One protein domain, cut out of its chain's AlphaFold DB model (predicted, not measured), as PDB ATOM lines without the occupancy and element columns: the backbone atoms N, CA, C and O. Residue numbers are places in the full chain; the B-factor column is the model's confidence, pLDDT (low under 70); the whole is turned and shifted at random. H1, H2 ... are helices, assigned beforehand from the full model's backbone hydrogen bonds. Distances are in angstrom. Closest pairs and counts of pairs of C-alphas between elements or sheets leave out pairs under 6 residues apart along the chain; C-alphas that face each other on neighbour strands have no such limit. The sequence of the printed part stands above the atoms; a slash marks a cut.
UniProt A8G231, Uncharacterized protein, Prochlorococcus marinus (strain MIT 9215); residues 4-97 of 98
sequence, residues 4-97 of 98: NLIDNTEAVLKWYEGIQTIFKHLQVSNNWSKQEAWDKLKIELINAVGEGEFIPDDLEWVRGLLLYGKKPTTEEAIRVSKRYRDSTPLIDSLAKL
ATOM      1  N   ASN A   4     162.445 128.787 165.829       55.28
ATOM      2  CA  ASN A   4     162.656 129.917 166.741       55.28
ATOM      3  C   ASN A   4     161.917 129.820 168.092       55.28
ATOM      4  O   ASN A   4     162.346 130.438 169.060       55.28
ATOM      5  N   LEU A   5     160.782 129.115 168.189       50.19
ATOM      6  CA  LEU A   5     160.039 128.985 169.456       50.19
ATOM      7  C   LEU A   5     160.659 127.922 170.372       50.19
ATOM      8  O   LEU A   5     160.667 128.094 171.592       50.19
ATOM      9  N   ILE A   6     161.203 126.849 169.788       54.66
ATOM     10  CA  ILE A   6     161.889 125.780 170.527       54.66
ATOM     11  C   ILE A   6     163.219 126.312 171.071       54.66
ATOM     12  O   ILE A   6     163.465 126.190 172.270       54.66
ATOM     13  N   ASP A   7     163.991 127.008 170.231       59.03
ATOM     14  CA  ASP A   7     165.277 127.605 170.620       59.03
ATOM     15  C   ASP A   7     165.114 128.623 171.765       59.03
ATOM     16  O   ASP A   7     165.905 128.658 172.709       59.03
ATOM     17  N   ASN A   8     164.024 129.398 171.747       77.06
ATOM     18  CA  ASN A   8     163.701 130.324 172.833       77.06
ATOM     19  C   ASN A   8     163.243 129.615 174.115       77.06
ATOM     20  O   ASN A   8     163.538 130.092 175.207       77.06
ATOM     21  N   THR A   9     162.552 128.476 174.017       87.00
ATOM     22  CA  THR A   9     162.068 127.745 175.201       87.00
ATOM     23  C   THR A   9     163.229 127.148 175.993       87.00
ATOM     24  O   THR A   9     163.274 127.275 177.216       87.00
ATOM     25  N   GLU A  10     164.203 126.539 175.312       89.69
ATOM     26  CA  GLU A  10     165.400 126.010 175.973       89.69
ATOM     27  C   GLU A  10     166.225 127.132 176.621       89.69
ATOM     28  O   GLU A  10     166.663 126.997 177.766       89.69
ATOM     29  N   ALA A  11     166.386 128.267 175.932       88.94
ATOM     30  CA  ALA A  11     167.085 129.429 176.475       88.94
ATOM     31  C   ALA A  11     166.397 129.989 177.733       88.94
ATOM     32  O   ALA A  11     167.064 130.269 178.731       88.94
ATOM     33  N   VAL A  12     165.064 130.094 177.720       90.94
ATOM     34  CA  VAL A  12     164.266 130.556 178.866       90.94
ATOM     35  C   VAL A  12     164.385 129.597 180.052       90.94
ATOM     36  O   VAL A  12     164.532 130.048 181.189       90.94
ATOM     37  N   LEU A  13     164.387 128.284 179.807       92.69
ATOM     38  CA  LEU A  13     164.591 127.288 180.861       92.69
ATOM     39  C   LEU A  13     165.999 127.358 181.460       92.69
ATOM     40  O   LEU A  13     166.123 127.373 182.682       92.69
ATOM     41  N   LYS A  14     167.044 127.478 180.633       93.12
ATOM     42  CA  LYS A  14     168.427 127.647 181.114       93.12
ATOM     43  C   LYS A  14     168.591 128.918 181.941       93.12
ATOM     44  O   LYS A  14     169.217 128.892 182.997       93.12
ATOM     45  N   TRP A  15     168.000 130.024 181.490       92.25
ATOM     46  CA  TRP A  15     167.971 131.265 182.260       92.25
ATOM     47  C   TRP A  15     167.267 131.071 183.611       92.25
ATOM     48  O   TRP A  15     167.813 131.457 184.647       92.25
ATOM     49  N   TYR A  16     166.103 130.414 183.616       94.81
ATOM     50  CA  TYR A  16     165.350 130.110 184.833       94.81
ATOM     51  C   TYR A  16     166.164 129.253 185.819       94.81
ATOM     52  O   TYR A  16     166.239 129.565 187.008       94.81
ATOM     53  N   GLU A  17     166.821 128.198 185.342       95.50
ATOM     54  CA  GLU A  17     167.694 127.355 186.166       95.50
ATOM     55  C   GLU A  17     168.892 128.135 186.724       95.50
ATOM     56  O   GLU A  17     169.255 127.965 187.894       95.50
ATOM     57  N   GLY A  18     169.459 129.044 185.925       94.12
ATOM     58  CA  GLY A  18     170.519 129.956 186.348       94.12
ATOM     59  C   GLY A  18     170.091 130.847 187.515       94.12
ATOM     60  O   GLY A  18     170.751 130.851 188.556       94.12
ATOM     61  N   ILE A  19     168.954 131.546 187.398       94.50
ATOM     62  CA  ILE A  19     168.467 132.428 188.475       94.50
ATOM     63  C   ILE A  19     168.088 131.648 189.741       94.50
ATOM     64  O   ILE A  19     168.356 132.118 190.846       94.50
ATOM     65  N   GLN A  20     167.530 130.436 189.610       96.12
ATOM     66  CA  GLN A  20     167.239 129.570 190.760       96.12
ATOM     67  C   GLN A  20     168.521 129.164 191.485       96.12
ATOM     68  O   GLN A  20     168.579 129.188 192.715       96.12
ATOM     69  N   THR A  21     169.554 128.805 190.722       96.06
ATOM     70  CA  THR A  21     170.858 128.408 191.259       96.06
ATOM     71  C   THR A  21     171.507 129.562 192.012       96.06
ATOM     72  O   THR A  21     171.921 129.381 193.157       96.06
ATOM     73  N   ILE A  22     171.518 130.758 191.417       95.06
ATOM     74  CA  ILE A  22     172.036 131.974 192.049       95.06
ATOM     75  C   ILE A  22     171.279 132.274 193.348       95.06
ATOM     76  O   ILE A  22     171.893 132.431 194.402       95.06
ATOM     77  N   PHE A  23     169.946 132.280 193.304       96.12
ATOM     78  CA  PHE A  23     169.119 132.585 194.470       96.12
ATOM     79  C   PHE A  23     169.281 131.554 195.596       96.12
ATOM     80  O   PHE A  23     169.256 131.900 196.779       96.12
ATOM     81  N   LYS A  24     169.469 130.274 195.254       96.25
ATOM     82  CA  LYS A  24     169.787 129.220 196.227       96.25
ATOM     83  C   LYS A  24     171.181 129.400 196.819       96.25
ATOM     84  O   LYS A  24     171.350 129.209 198.020       96.25
ATOM     85  N   HIS A  25     172.167 129.758 196.002       96.06
ATOM     86  CA  HIS A  25     173.517 130.000 196.492       96.06
ATOM     87  C   HIS A  25     173.529 131.161 197.491       96.06
ATOM     88  O   HIS A  25     174.033 130.998 198.593       96.06
ATOM     89  N   LEU A  26     172.854 132.260 197.164       95.38
ATOM     90  CA  LEU A  26     172.683 133.427 198.029       95.38
ATOM     91  C   LEU A  26     172.030 133.094 199.381       95.38
ATOM     92  O   LEU A  26     172.493 133.589 200.407       95.38
ATOM     93  N   GLN A  27     171.016 132.218 199.400       96.81
ATOM     94  CA  GLN A  27     170.431 131.699 200.646       96.81
ATOM     95  C   GLN A  27     171.474 130.971 201.502       96.81
ATOM     96  O   GLN A  27     171.591 131.239 202.694       96.81
ATOM     97  N   VAL A  28     172.245 130.063 200.898       96.81
ATOM     98  CA  VAL A  28     173.241 129.253 201.617       96.81
ATOM     99  C   VAL A  28     174.395 130.114 202.129       96.81
ATOM    100  O   VAL A  28     174.760 129.998 203.295       96.81
ATOM    101  N   SER A  29     174.941 130.992 201.288       95.69
ATOM    102  CA  SER A  29     176.100 131.832 201.616       95.69
ATOM    103  C   SER A  29     175.817 132.798 202.765       95.69
ATOM    104  O   SER A  29     176.685 133.031 203.600       95.69
ATOM    105  N   ASN A  30     174.593 133.324 202.829       94.75
ATOM    106  CA  ASN A  30     174.186 134.282 203.854       94.75
ATOM    107  C   ASN A  30     173.408 133.647 205.020       94.75
ATOM    108  O   ASN A  30     172.996 134.357 205.936       94.75
ATOM    109  N   ASN A  31     173.185 132.327 204.993       96.62
ATOM    110  CA  ASN A  31     172.307 131.616 205.926       96.62
ATOM    111  C   ASN A  31     170.901 132.248 206.028       96.62
ATOM    112  O   ASN A  31     170.332 132.377 207.111       96.62
ATOM    113  N   TRP A  32     170.351 132.676 204.891       96.94
ATOM    114  CA  TRP A  32     169.010 133.250 204.801       96.94
ATOM    115  C   TRP A  32     167.984 132.180 204.460       96.94
ATOM    116  O   TRP A  32     168.200 131.324 203.596       96.94
ATOM    117  N   SER A  33     166.813 132.281 205.079       96.69
ATOM    118  CA  SER A  33     165.633 131.582 204.596       96.69
ATOM    119  C   SER A  33     165.236 132.089 203.207       96.69
ATOM    120  O   SER A  33     165.582 133.189 202.769       96.69
ATOM    121  N   LYS A  34     164.430 131.286 202.513       95.12
ATOM    122  CA  LYS A  34     163.919 131.630 201.186       95.12
ATOM    123  C   LYS A  34     163.149 132.959 201.174       95.12
ATOM    124  O   LYS A  34     163.265 133.724 200.222       95.12
ATOM    125  N   GLN A  35     162.375 133.222 202.230       96.31
ATOM    126  CA  GLN A  35     161.596 134.451 202.375       96.31
ATOM    127  C   GLN A  35     162.500 135.656 202.662       96.31
ATOM    128  O   GLN A  35     162.340 136.685 202.017       96.31
ATOM    129  N   GLU A  36     163.496 135.517 203.543       96.81
ATOM    130  CA  GLU A  36     164.454 136.595 203.832       96.81
ATOM    131  C   GLU A  36     165.261 136.990 202.592       96.81
ATOM    132  O   GLU A  36     165.389 138.175 202.287       96.81
ATOM    133  N   ALA A  37     165.750 136.006 201.830       96.81
ATOM    134  CA  ALA A  37     166.452 136.252 200.574       96.81
ATOM    135  C   ALA A  37     165.575 137.009 199.564       96.81
ATOM    136  O   ALA A  37     166.051 137.905 198.865       96.81
ATOM    137  N   TRP A  38     164.280 136.683 199.506       96.75
ATOM    138  CA  TRP A  38     163.321 137.405 198.674       96.75
ATOM    139  C   TRP A  38     163.094 138.834 199.160       96.75
ATOM    140  O   TRP A  38     163.085 139.746 198.339       96.75
ATOM    141  N   ASP A  39     162.940 139.055 200.464       95.56
ATOM    142  CA  ASP A  39     162.695 140.392 201.006       95.56
ATOM    143  C   ASP A  39     163.889 141.328 200.746       95.56
ATOM    144  O   ASP A  39     163.691 142.490 200.383       95.56
ATOM    145  N   LYS A  40     165.125 140.813 200.827       95.75
ATOM    146  CA  LYS A  40     166.343 141.544 200.432       95.75
ATOM    147  C   LYS A  40     166.383 141.835 198.933       95.75
ATOM    148  O   LYS A  40     166.618 142.974 198.537       95.75
ATOM    149  N   LEU A  41     166.093 140.836 198.102       95.19
ATOM    150  CA  LEU A  41     166.061 140.998 196.648       95.19
ATOM    151  C   LEU A  41     164.983 141.978 196.191       95.19
ATOM    152  O   LEU A  41     165.232 142.785 195.303       95.19
ATOM    153  N   LYS A  42     163.802 141.948 196.807       93.06
ATOM    154  CA  LYS A  42     162.701 142.863 196.503       93.06
ATOM    155  C   LYS A  42     163.125 144.324 196.666       93.06
ATOM    156  O   LYS A  42     162.765 145.141 195.826       93.06
ATOM    157  N   ILE A  43     163.881 144.641 197.718       91.62
ATOM    158  CA  ILE A  43     164.408 145.993 197.948       91.62
ATOM    159  C   ILE A  43     165.343 146.389 196.801       91.62
ATOM    160  O   ILE A  43     165.153 147.436 196.187       91.62
ATOM    161  N   GLU A  44     166.296 145.523 196.446       92.31
ATOM    162  CA  GLU A  44     167.237 145.807 195.359       92.31
ATOM    163  C   GLU A  44     166.576 145.886 193.982       92.31
ATOM    164  O   GLU A  44     167.030 146.655 193.138       92.31
ATOM    165  N   LEU A  45     165.512 145.120 193.737       90.81
ATOM    166  CA  LEU A  45     164.726 145.191 192.504       90.81
ATOM    167  C   LEU A  45     164.021 146.541 192.373       90.81
ATOM    168  O   LEU A  45     164.078 147.153 191.312       90.81
ATOM    169  N   ILE A  46     163.399 147.022 193.454       87.56
ATOM    170  CA  ILE A  46     162.758 148.345 193.489       87.56
ATOM    171  C   ILE A  46     163.808 149.445 193.270       87.56
ATOM    172  O   ILE A  46     163.587 150.359 192.481       87.56
ATOM    173  N   ASN A  47     164.982 149.320 193.897       86.06
ATOM    174  CA  ASN A  47     166.075 150.279 193.732       86.06
ATOM    175  C   ASN A  47     166.650 150.292 192.305       86.06
ATOM    176  O   ASN A  47     167.028 151.352 191.812       86.06
ATOM    177  N   ALA A  48     166.748 149.133 191.642       82.81
ATOM    178  CA  ALA A  48     167.403 148.996 190.336       82.81
ATOM    179  C   ALA A  48     166.651 149.676 189.186       82.81
ATOM    180  O   ALA A  48     167.265 150.015 188.178       82.81
ATOM    181  N   VAL A  49     165.346 149.877 189.328       74.62
ATOM    182  CA  VAL A  49     164.516 150.512 188.294       74.62
ATOM    183  C   VAL A  49     163.878 151.821 188.771       74.62
ATOM    184  O   VAL A  49     163.158 152.468 188.027       74.62
ATOM    185  N   GLY A  50     164.146 152.229 190.012       66.38
ATOM    186  CA  GLY A  50     163.543 153.410 190.620       66.38
ATOM    187  C   GLY A  50     162.111 153.181 191.116       66.38
ATOM    188  O   GLY A  50     161.381 152.292 190.665       66.38
ATOM    189  N   GLU A  51     161.698 154.013 192.076       55.72
ATOM    190  CA  GLU A  51     160.326 154.043 192.586       55.72
ATOM    191  C   GLU A  51     159.351 154.388 191.445       55.72
ATOM    192  O   GLU A  51     159.187 155.547 191.078       55.72
ATOM    193  N   GLY A  52     158.713 153.368 190.861       55.53
ATOM    194  CA  GLY A  52     157.655 153.532 189.859       55.53
ATOM    195  C   GLY A  52     157.825 152.730 188.566       55.53
ATOM    196  O   GLY A  52     156.822 152.523 187.883       55.53
ATOM    197  N   GLU A  53     159.024 152.230 188.239       61.41
ATOM    198  CA  GLU A  53     159.229 151.487 186.979       61.41
ATOM    199  C   GLU A  53     159.175 149.961 187.141       61.41
ATOM    200  O   GLU A  53     158.810 149.268 186.186       61.41
ATOM    201  N   PHE A  54     159.444 149.414 188.339       64.38
ATOM    202  CA  PHE A  54     159.179 147.990 188.604       64.38
ATOM    203  C   PHE A  54     157.695 147.830 188.868       64.38
ATOM    204  O   PHE A  54     157.186 148.139 189.948       64.38
ATOM    205  N   ILE A  55     156.985 147.351 187.853       70.69
ATOM    206  CA  ILE A  55     155.542 147.176 187.947       70.69
ATOM    207  C   ILE A  55     155.241 146.019 188.914       70.69
ATOM    208  O   ILE A  55     155.910 144.985 188.841       70.69
ATOM    209  N   PRO A  56     154.222 146.147 189.790       78.38
ATOM    210  CA  PRO A  56     153.808 145.088 190.714       78.38
ATOM    211  C   PRO A  56     153.679 143.695 190.079       78.38
ATOM    212  O   PRO A  56     154.083 142.708 190.689       78.38
ATOM    213  N   ASP A  57     153.208 143.615 188.834       84.50
ATOM    214  CA  ASP A  57     153.096 142.362 188.080       84.50
ATOM    215  C   ASP A  57     154.446 141.660 187.864       84.50
ATOM    216  O   ASP A  57     154.526 140.434 187.930       84.50
ATOM    217  N   ASP A  58     155.521 142.413 187.621       87.19
ATOM    218  CA  ASP A  58     156.851 141.833 187.418       87.19
ATOM    219  C   ASP A  58     157.463 141.387 188.756       87.19
ATOM    220  O   ASP A  58     158.122 140.348 188.807       87.19
ATOM    221  N   LEU A  59     157.175 142.090 189.861       90.00
ATOM    222  CA  LEU A  59     157.518 141.627 191.214       90.00
ATOM    223  C   LEU A  59     156.822 140.310 191.551       90.00
ATOM    224  O   LEU A  59     157.469 139.376 192.026       90.00
ATOM    225  N   GLU A  60     155.515 140.227 191.307       91.50
ATOM    226  CA  GLU A  60     154.721 139.016 191.530       91.50
ATOM    227  C   GLU A  60     155.241 137.861 190.663       91.50
ATOM    228  O   GLU A  60     155.365 136.728 191.136       91.50
ATOM    229  N   TRP A  61     155.623 138.154 189.414       93.62
ATOM    230  CA  TRP A  61     156.210 137.174 188.509       93.62
ATOM    231  C   TRP A  61     157.552 136.651 189.031       93.62
ATOM    232  O   TRP A  61     157.683 135.440 189.218       93.62
ATOM    233  N   VAL A  62     158.511 137.523 189.372       94.25
ATOM    234  CA  VAL A  62     159.812 137.110 189.941       94.25
ATOM    235  C   VAL A  62     159.621 136.332 191.245       94.25
ATOM    236  O   VAL A  62     160.266 135.300 191.450       94.25
ATOM    237  N   ARG A  63     158.689 136.756 192.107       95.38
ATOM    238  CA  ARG A  63     158.310 136.014 193.319       95.38
ATOM    239  C   ARG A  63     157.798 134.614 192.976       95.38
ATOM    240  O   ARG A  63     158.189 133.640 193.618       95.38
ATOM    241  N   GLY A  64     156.958 134.514 191.948       95.94
ATOM    242  CA  GLY A  64     156.495 133.282 191.311       95.94
ATOM    243  C   GLY A  64     157.632 132.322 190.989       95.94
ATOM    244  O   GLY A  64     157.608 131.163 191.414       95.94
ATOM    245  N   LEU A  65     158.636 132.832 190.278       95.81
ATOM    246  CA  LEU A  65     159.817 132.068 189.895       95.81
ATOM    247  C   LEU A  65     160.573 131.612 191.145       95.81
ATOM    248  O   LEU A  65     160.733 130.417 191.380       95.81
ATOM    249  N   LEU A  66     161.014 132.555 191.976       96.06
ATOM    250  CA  LEU A  66     161.988 132.292 193.032       96.06
ATOM    251  C   LEU A  66     161.379 131.571 194.233       96.06
ATOM    252  O   LEU A  66     161.903 130.541 194.652       96.06
ATOM    253  N   LEU A  67     160.256 132.051 194.776       95.19
ATOM    254  CA  LEU A  67     159.650 131.465 195.975       95.19
ATOM    255  C   LEU A  67     158.863 130.193 195.683       95.19
ATOM    256  O   LEU A  67     158.931 129.250 196.474       95.19
ATOM    257  N   TYR A  68     158.170 130.132 194.549       94.25
ATOM    258  CA  TYR A  68     157.230 129.046 194.265       94.25
ATOM    259  C   TYR A  68     157.708 128.083 193.176       94.25
ATOM    260  O   TYR A  68     157.054 127.073 192.941       94.25
ATOM    261  N   GLY A  69     158.847 128.359 192.534       92.69
ATOM    262  CA  GLY A  69     159.399 127.488 191.499       92.69
ATOM    263  C   GLY A  69     158.531 127.422 190.240       92.69
ATOM    264  O   GLY A  69     158.555 126.415 189.528       92.69
ATOM    265  N   LYS A  70     157.721 128.459 189.982       94.81
ATOM    266  CA  LYS A  70     156.913 128.535 188.762       94.81
ATOM    267  C   LYS A  70     157.858 128.694 187.577       94.81
ATOM    268  O   LYS A  70     158.689 129.595 187.570       94.81
ATOM    269  N   LYS A  71     157.739 127.815 186.584       94.38
ATOM    270  CA  LYS A  71     158.522 127.935 185.352       94.38
ATOM    271  C   LYS A  71     157.925 129.049 184.486       94.38
ATOM    272  O   LYS A  71     156.705 129.053 184.323       94.38
ATOM    273  N   PRO A  72     158.749 129.955 183.940       93.31
ATOM    274  CA  PRO A  72     158.262 131.000 183.056       93.31
ATOM    275  C   PRO A  72     157.859 130.411 181.703       93.31
ATOM    276  O   PRO A  72     158.472 129.444 181.237       93.31
ATOM    277  N   THR A  73     156.872 131.017 181.046       92.50
ATOM    278  CA  THR A  73     156.649 130.753 179.617       92.50
ATOM    279  C   THR A  73     157.563 131.621 178.757       92.50
ATOM    280  O   THR A  73     158.089 132.651 179.192       92.50
ATOM    281  N   THR A  74     157.739 131.224 177.499       90.81
ATOM    282  CA  THR A  74     158.499 132.009 176.523       90.81
ATOM    283  C   THR A  74     157.870 133.389 176.303       90.81
ATOM    284  O   THR A  74     158.588 134.382 176.205       90.81
ATOM    285  N   GLU A  75     156.539 133.496 176.291       89.94
ATOM    286  CA  GLU A  75     155.831 134.774 176.149       89.94
ATOM    287  C   GLU A  75     156.063 135.702 177.344       89.94
ATOM    288  O   GLU A  75     156.288 136.898 177.152       89.94
ATOM    289  N   GLU A  76     156.039 135.167 178.567       91.19
ATOM    290  CA  GLU A  76     156.319 135.941 179.779       91.19
ATOM    291  C   GLU A  76     157.747 136.486 179.768       91.19
ATOM    292  O   GLU A  76     157.955 137.678 180.006       91.19
ATOM    293  N   ALA A  77     158.721 135.641 179.419       89.44
ATOM    294  CA  ALA A  77     160.118 136.042 179.317       89.44
ATOM    295  C   ALA A  77     160.330 137.111 178.228       89.44
ATOM    296  O   ALA A  77     161.006 138.110 178.471       89.44
ATOM    297  N   ILE A  78     159.699 136.959 177.055       88.19
ATOM    298  CA  ILE A  78     159.740 137.959 175.974       88.19
ATOM    299  C   ILE A  78     159.081 139.277 176.401       88.19
ATOM    300  O   ILE A  78     159.557 140.356 176.044       88.19
ATOM    301  N   ARG A  79     157.967 139.225 177.140       88.69
ATOM    302  CA  ARG A  79     157.284 140.423 177.653       88.69
ATOM    303  C   ARG A  79     158.215 141.219 178.567       88.69
ATOM    304  O   ARG A  79     158.332 142.432 178.398       88.69
ATOM    305  N   VAL A  80     158.881 140.539 179.500       86.94
ATOM    306  CA  VAL A  80     159.806 141.166 180.454       86.94
ATOM    307  C   VAL A  80     161.055 141.698 179.743       86.94
ATOM    308  O   VAL A  80     161.435 142.840 179.983       86.94
ATOM    309  N   SER A  81     161.641 140.948 178.803       85.56
ATOM    310  CA  SER A  81     162.829 141.406 178.060       85.56
ATOM    311  C   SER A  81     162.554 142.610 177.157       85.56
ATOM    312  O   SER A  81     163.409 143.470 176.980       85.56
ATOM    313  N   LYS A  82     161.340 142.726 176.603       86.50
ATOM    314  CA  LYS A  82     160.931 143.919 175.848       86.50
ATOM    315  C   LYS A  82     160.773 145.151 176.734       86.50
ATOM    316  O   LYS A  82     160.992 146.253 176.235       86.50
ATOM    317  N   ARG A  83     160.348 144.962 177.988       86.00
ATOM    318  CA  ARG A  83     160.153 146.037 178.969       86.00
ATOM    319  C   ARG A  83     161.496 146.572 179.462       86.00
ATOM    320  O   ARG A  83     161.710 147.775 179.420       86.00
ATOM    321  N   TYR A  84     162.402 145.680 179.849       84.56
ATOM    322  CA  TYR A  84     163.758 146.012 180.289       84.56
ATOM    323  C   TYR A  84     164.750 145.725 179.156       84.56
ATOM    324  O   TYR A  84     165.575 144.824 179.243       84.56
ATOM    325  N   ARG A  85     164.610 146.442 178.034       82.38
ATOM    326  CA  ARG A  85     165.420 146.179 176.830       82.38
ATOM    327  C   ARG A  85     166.902 146.478 177.045       82.38
ATOM    328  O   ARG A  85     167.748 145.758 176.526       82.38
ATOM    329  N   ASP A  86     167.176 147.537 177.798       83.38
ATOM    330  CA  ASP A  86     168.514 148.099 177.984       83.38
ATOM    331  C   ASP A  86     169.051 147.853 179.407       83.38
ATOM    332  O   ASP A  86     170.039 148.458 179.816       83.38
ATOM    333  N   SER A  87     168.395 146.981 180.182       82.62
ATOM    334  CA  SER A  87     168.778 146.670 181.562       82.62
ATOM    335  C   SER A  87     168.469 145.224 181.945       82.62
ATOM    336  O   SER A  87     167.635 144.555 181.332       82.62
ATOM    337  N   THR A  88     169.123 144.731 183.001       86.69
ATOM    338  CA  THR A  88     168.914 143.374 183.526       86.69
ATOM    339  C   THR A  88     168.580 143.376 185.021       86.69
ATOM    340  O   THR A  88     169.278 142.717 185.796       86.69
ATOM    341  N   PRO A  89     167.477 144.029 185.455       88.38
ATOM    342  CA  PRO A  89     167.255 144.348 186.866       88.38
ATOM    343  C   PRO A  89     167.358 143.143 187.802       88.38
ATOM    344  O   PRO A  89     167.985 143.228 188.846       88.38
ATOM    345  N   LEU A  90     166.812 141.984 187.414       90.88
ATOM    346  CA  LEU A  90     166.887 140.783 188.248       90.88
ATOM    347  C   LEU A  90     168.319 140.290 188.470       90.88
ATOM    348  O   LEU A  90     168.678 139.948 189.593       90.88
ATOM    349  N   ILE A  91     169.124 140.228 187.411       89.25
ATOM    350  CA  ILE A  91     170.503 139.743 187.510       89.25
ATOM    351  C   ILE A  91     171.358 140.761 188.261       89.25
ATOM    352  O   ILE A  91     172.105 140.376 189.158       89.25
ATOM    353  N   ASP A  92     171.184 142.048 187.962       90.06
ATOM    354  CA  ASP A  92     171.923 143.133 188.606       90.06
ATOM    355  C   ASP A  92     171.615 143.202 190.109       90.06
ATOM    356  O   ASP A  92     172.524 143.315 190.931       90.06
ATOM    357  N   SER A  93     170.343 143.061 190.497       92.44
ATOM    358  CA  SER A  93     169.931 143.023 191.904       92.44
ATOM    359  C   SER A  93     170.417 141.765 192.627       92.44
ATOM    360  O   SER A  93     170.815 141.856 193.785       92.44
ATOM    361  N   LEU A  94     170.431 140.597 191.971       91.81
ATOM    362  CA  LEU A  94     171.014 139.379 192.551       91.81
ATOM    363  C   LEU A  94     172.526 139.524 192.770       91.81
ATOM    364  O   LEU A  94     173.031 139.095 193.803       91.81
ATOM    365  N   ALA A  95     173.240 140.147 191.828       89.25
ATOM    366  CA  ALA A  95     174.685 140.351 191.912       89.25
ATOM    367  C   ALA A  95     175.096 141.253 193.088       89.25
ATOM    368  O   ALA A  95     176.147 141.036 193.677       89.25
ATOM    369  N   LYS A  96     174.257 142.225 193.465       90.69
ATOM    370  CA  LYS A  96     174.498 143.111 194.621       90.69
ATOM    371  C   LYS A  96     174.370 142.431 195.985       90.69
ATOM    372  O   LYS A  96     174.756 143.024 196.987       90.69
ATOM    373  N   LEU A  97     173.760 141.250 196.037       90.31
ATOM    374  CA  LEU A  97     173.474 140.529 197.280       90.31
ATOM    375  C   LEU A  97     174.456 139.377 197.558       90.31
ATOM    376  O   LEU A  97     174.264 138.636 198.527       90.31
TER     377      LEU A  97
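What this domain is: This is residues 4 to 97 of the 98 residues of an uncharacterized protein of Prochlorococcus marinus (strain MIT 9215) (UniProt A8G231). One long helix, H1, runs the length of the domain as a base, and three shorter helices stand out crosswise from one side of it: H4 near its first residues, H3 farther along, and H2 near its last residues. H2 and H3 make a helical hairpin, and the short H5 packs on H2. The printed part has 94 residues with five named helices, H1 to H5 in chain order, and no named strand; the class is all helix. It is compact, with a radius of gyration of the C-alphas of 13.0 A and spans of 40 by 28 by 19 A.

Where its parts are: Find C-alpha 4 at (162.656, 129.917, 166.741); from there H1, residues 4 to 30, runs 39.1 A to C-alpha 30 at (174.186, 134.282, 203.854). Next look at residues 34 to 49 for H2, 22.9 A long, and at residues 56 to 68 for H3, 16.8 A long. H4 is residues 74 to 83, 14.3 A long. H5, residues 89 to 95, is 9.8 A long and ends with C-alpha 95 at (174.685, 140.351, 191.912).

How they stand to each other: Begin with H1, the hub, which touches the four other helices. Near its start, residues 5 to 12 alone touch H4, about perpendicular at 74 degrees; the closest C-alphas, of Thr 9 and Thr 74, are 5.7 A apart. Farther on, its residues 16 to 23 alone touch residues 65 to 66 alone of H3, only just about perpendicular at 72 degrees, with the C-alphas of Gln 20 and Leu 66 closest at 6.3 A. Residues 23 to 27 alone touch residues 34 to 37 alone of H2, opposite ways at a steep tilt of 64 degrees; the C-alphas of Gln 27 and Ala 37 are closest, at 6.0 A. H1 and H5 only just touch, with 3 pairs of C-alphas within 8 A, Phe 23 and Leu 94 closest at 7.3 A between C-alphas. In the hairpin, H2 and H3 touch at a shallow tilt of 30 degrees, opposite ways, closest at the C-alphas of Lys 34 and Leu 67, 6.7 A. H2 and H5 touch at a steep tilt of 57 degrees; the C-alphas of Glu 44 and Ser 93 are closest, at 5.2 A. H2 and H4 are apart. In H1, H3, H4 and H5 every O i to N i+4 pair is within hydrogen-bond range; in H2, 11 of 12 are.

The domain as a whole: Look to Asn 4 and Asn 31 for the two C-alphas farthest apart, 40.4 A. The printed part has no cut, and no link is long. Confidence is under 70 at residues 4 to 7, in H1, and at residues 50 to 54, between H2 and H3.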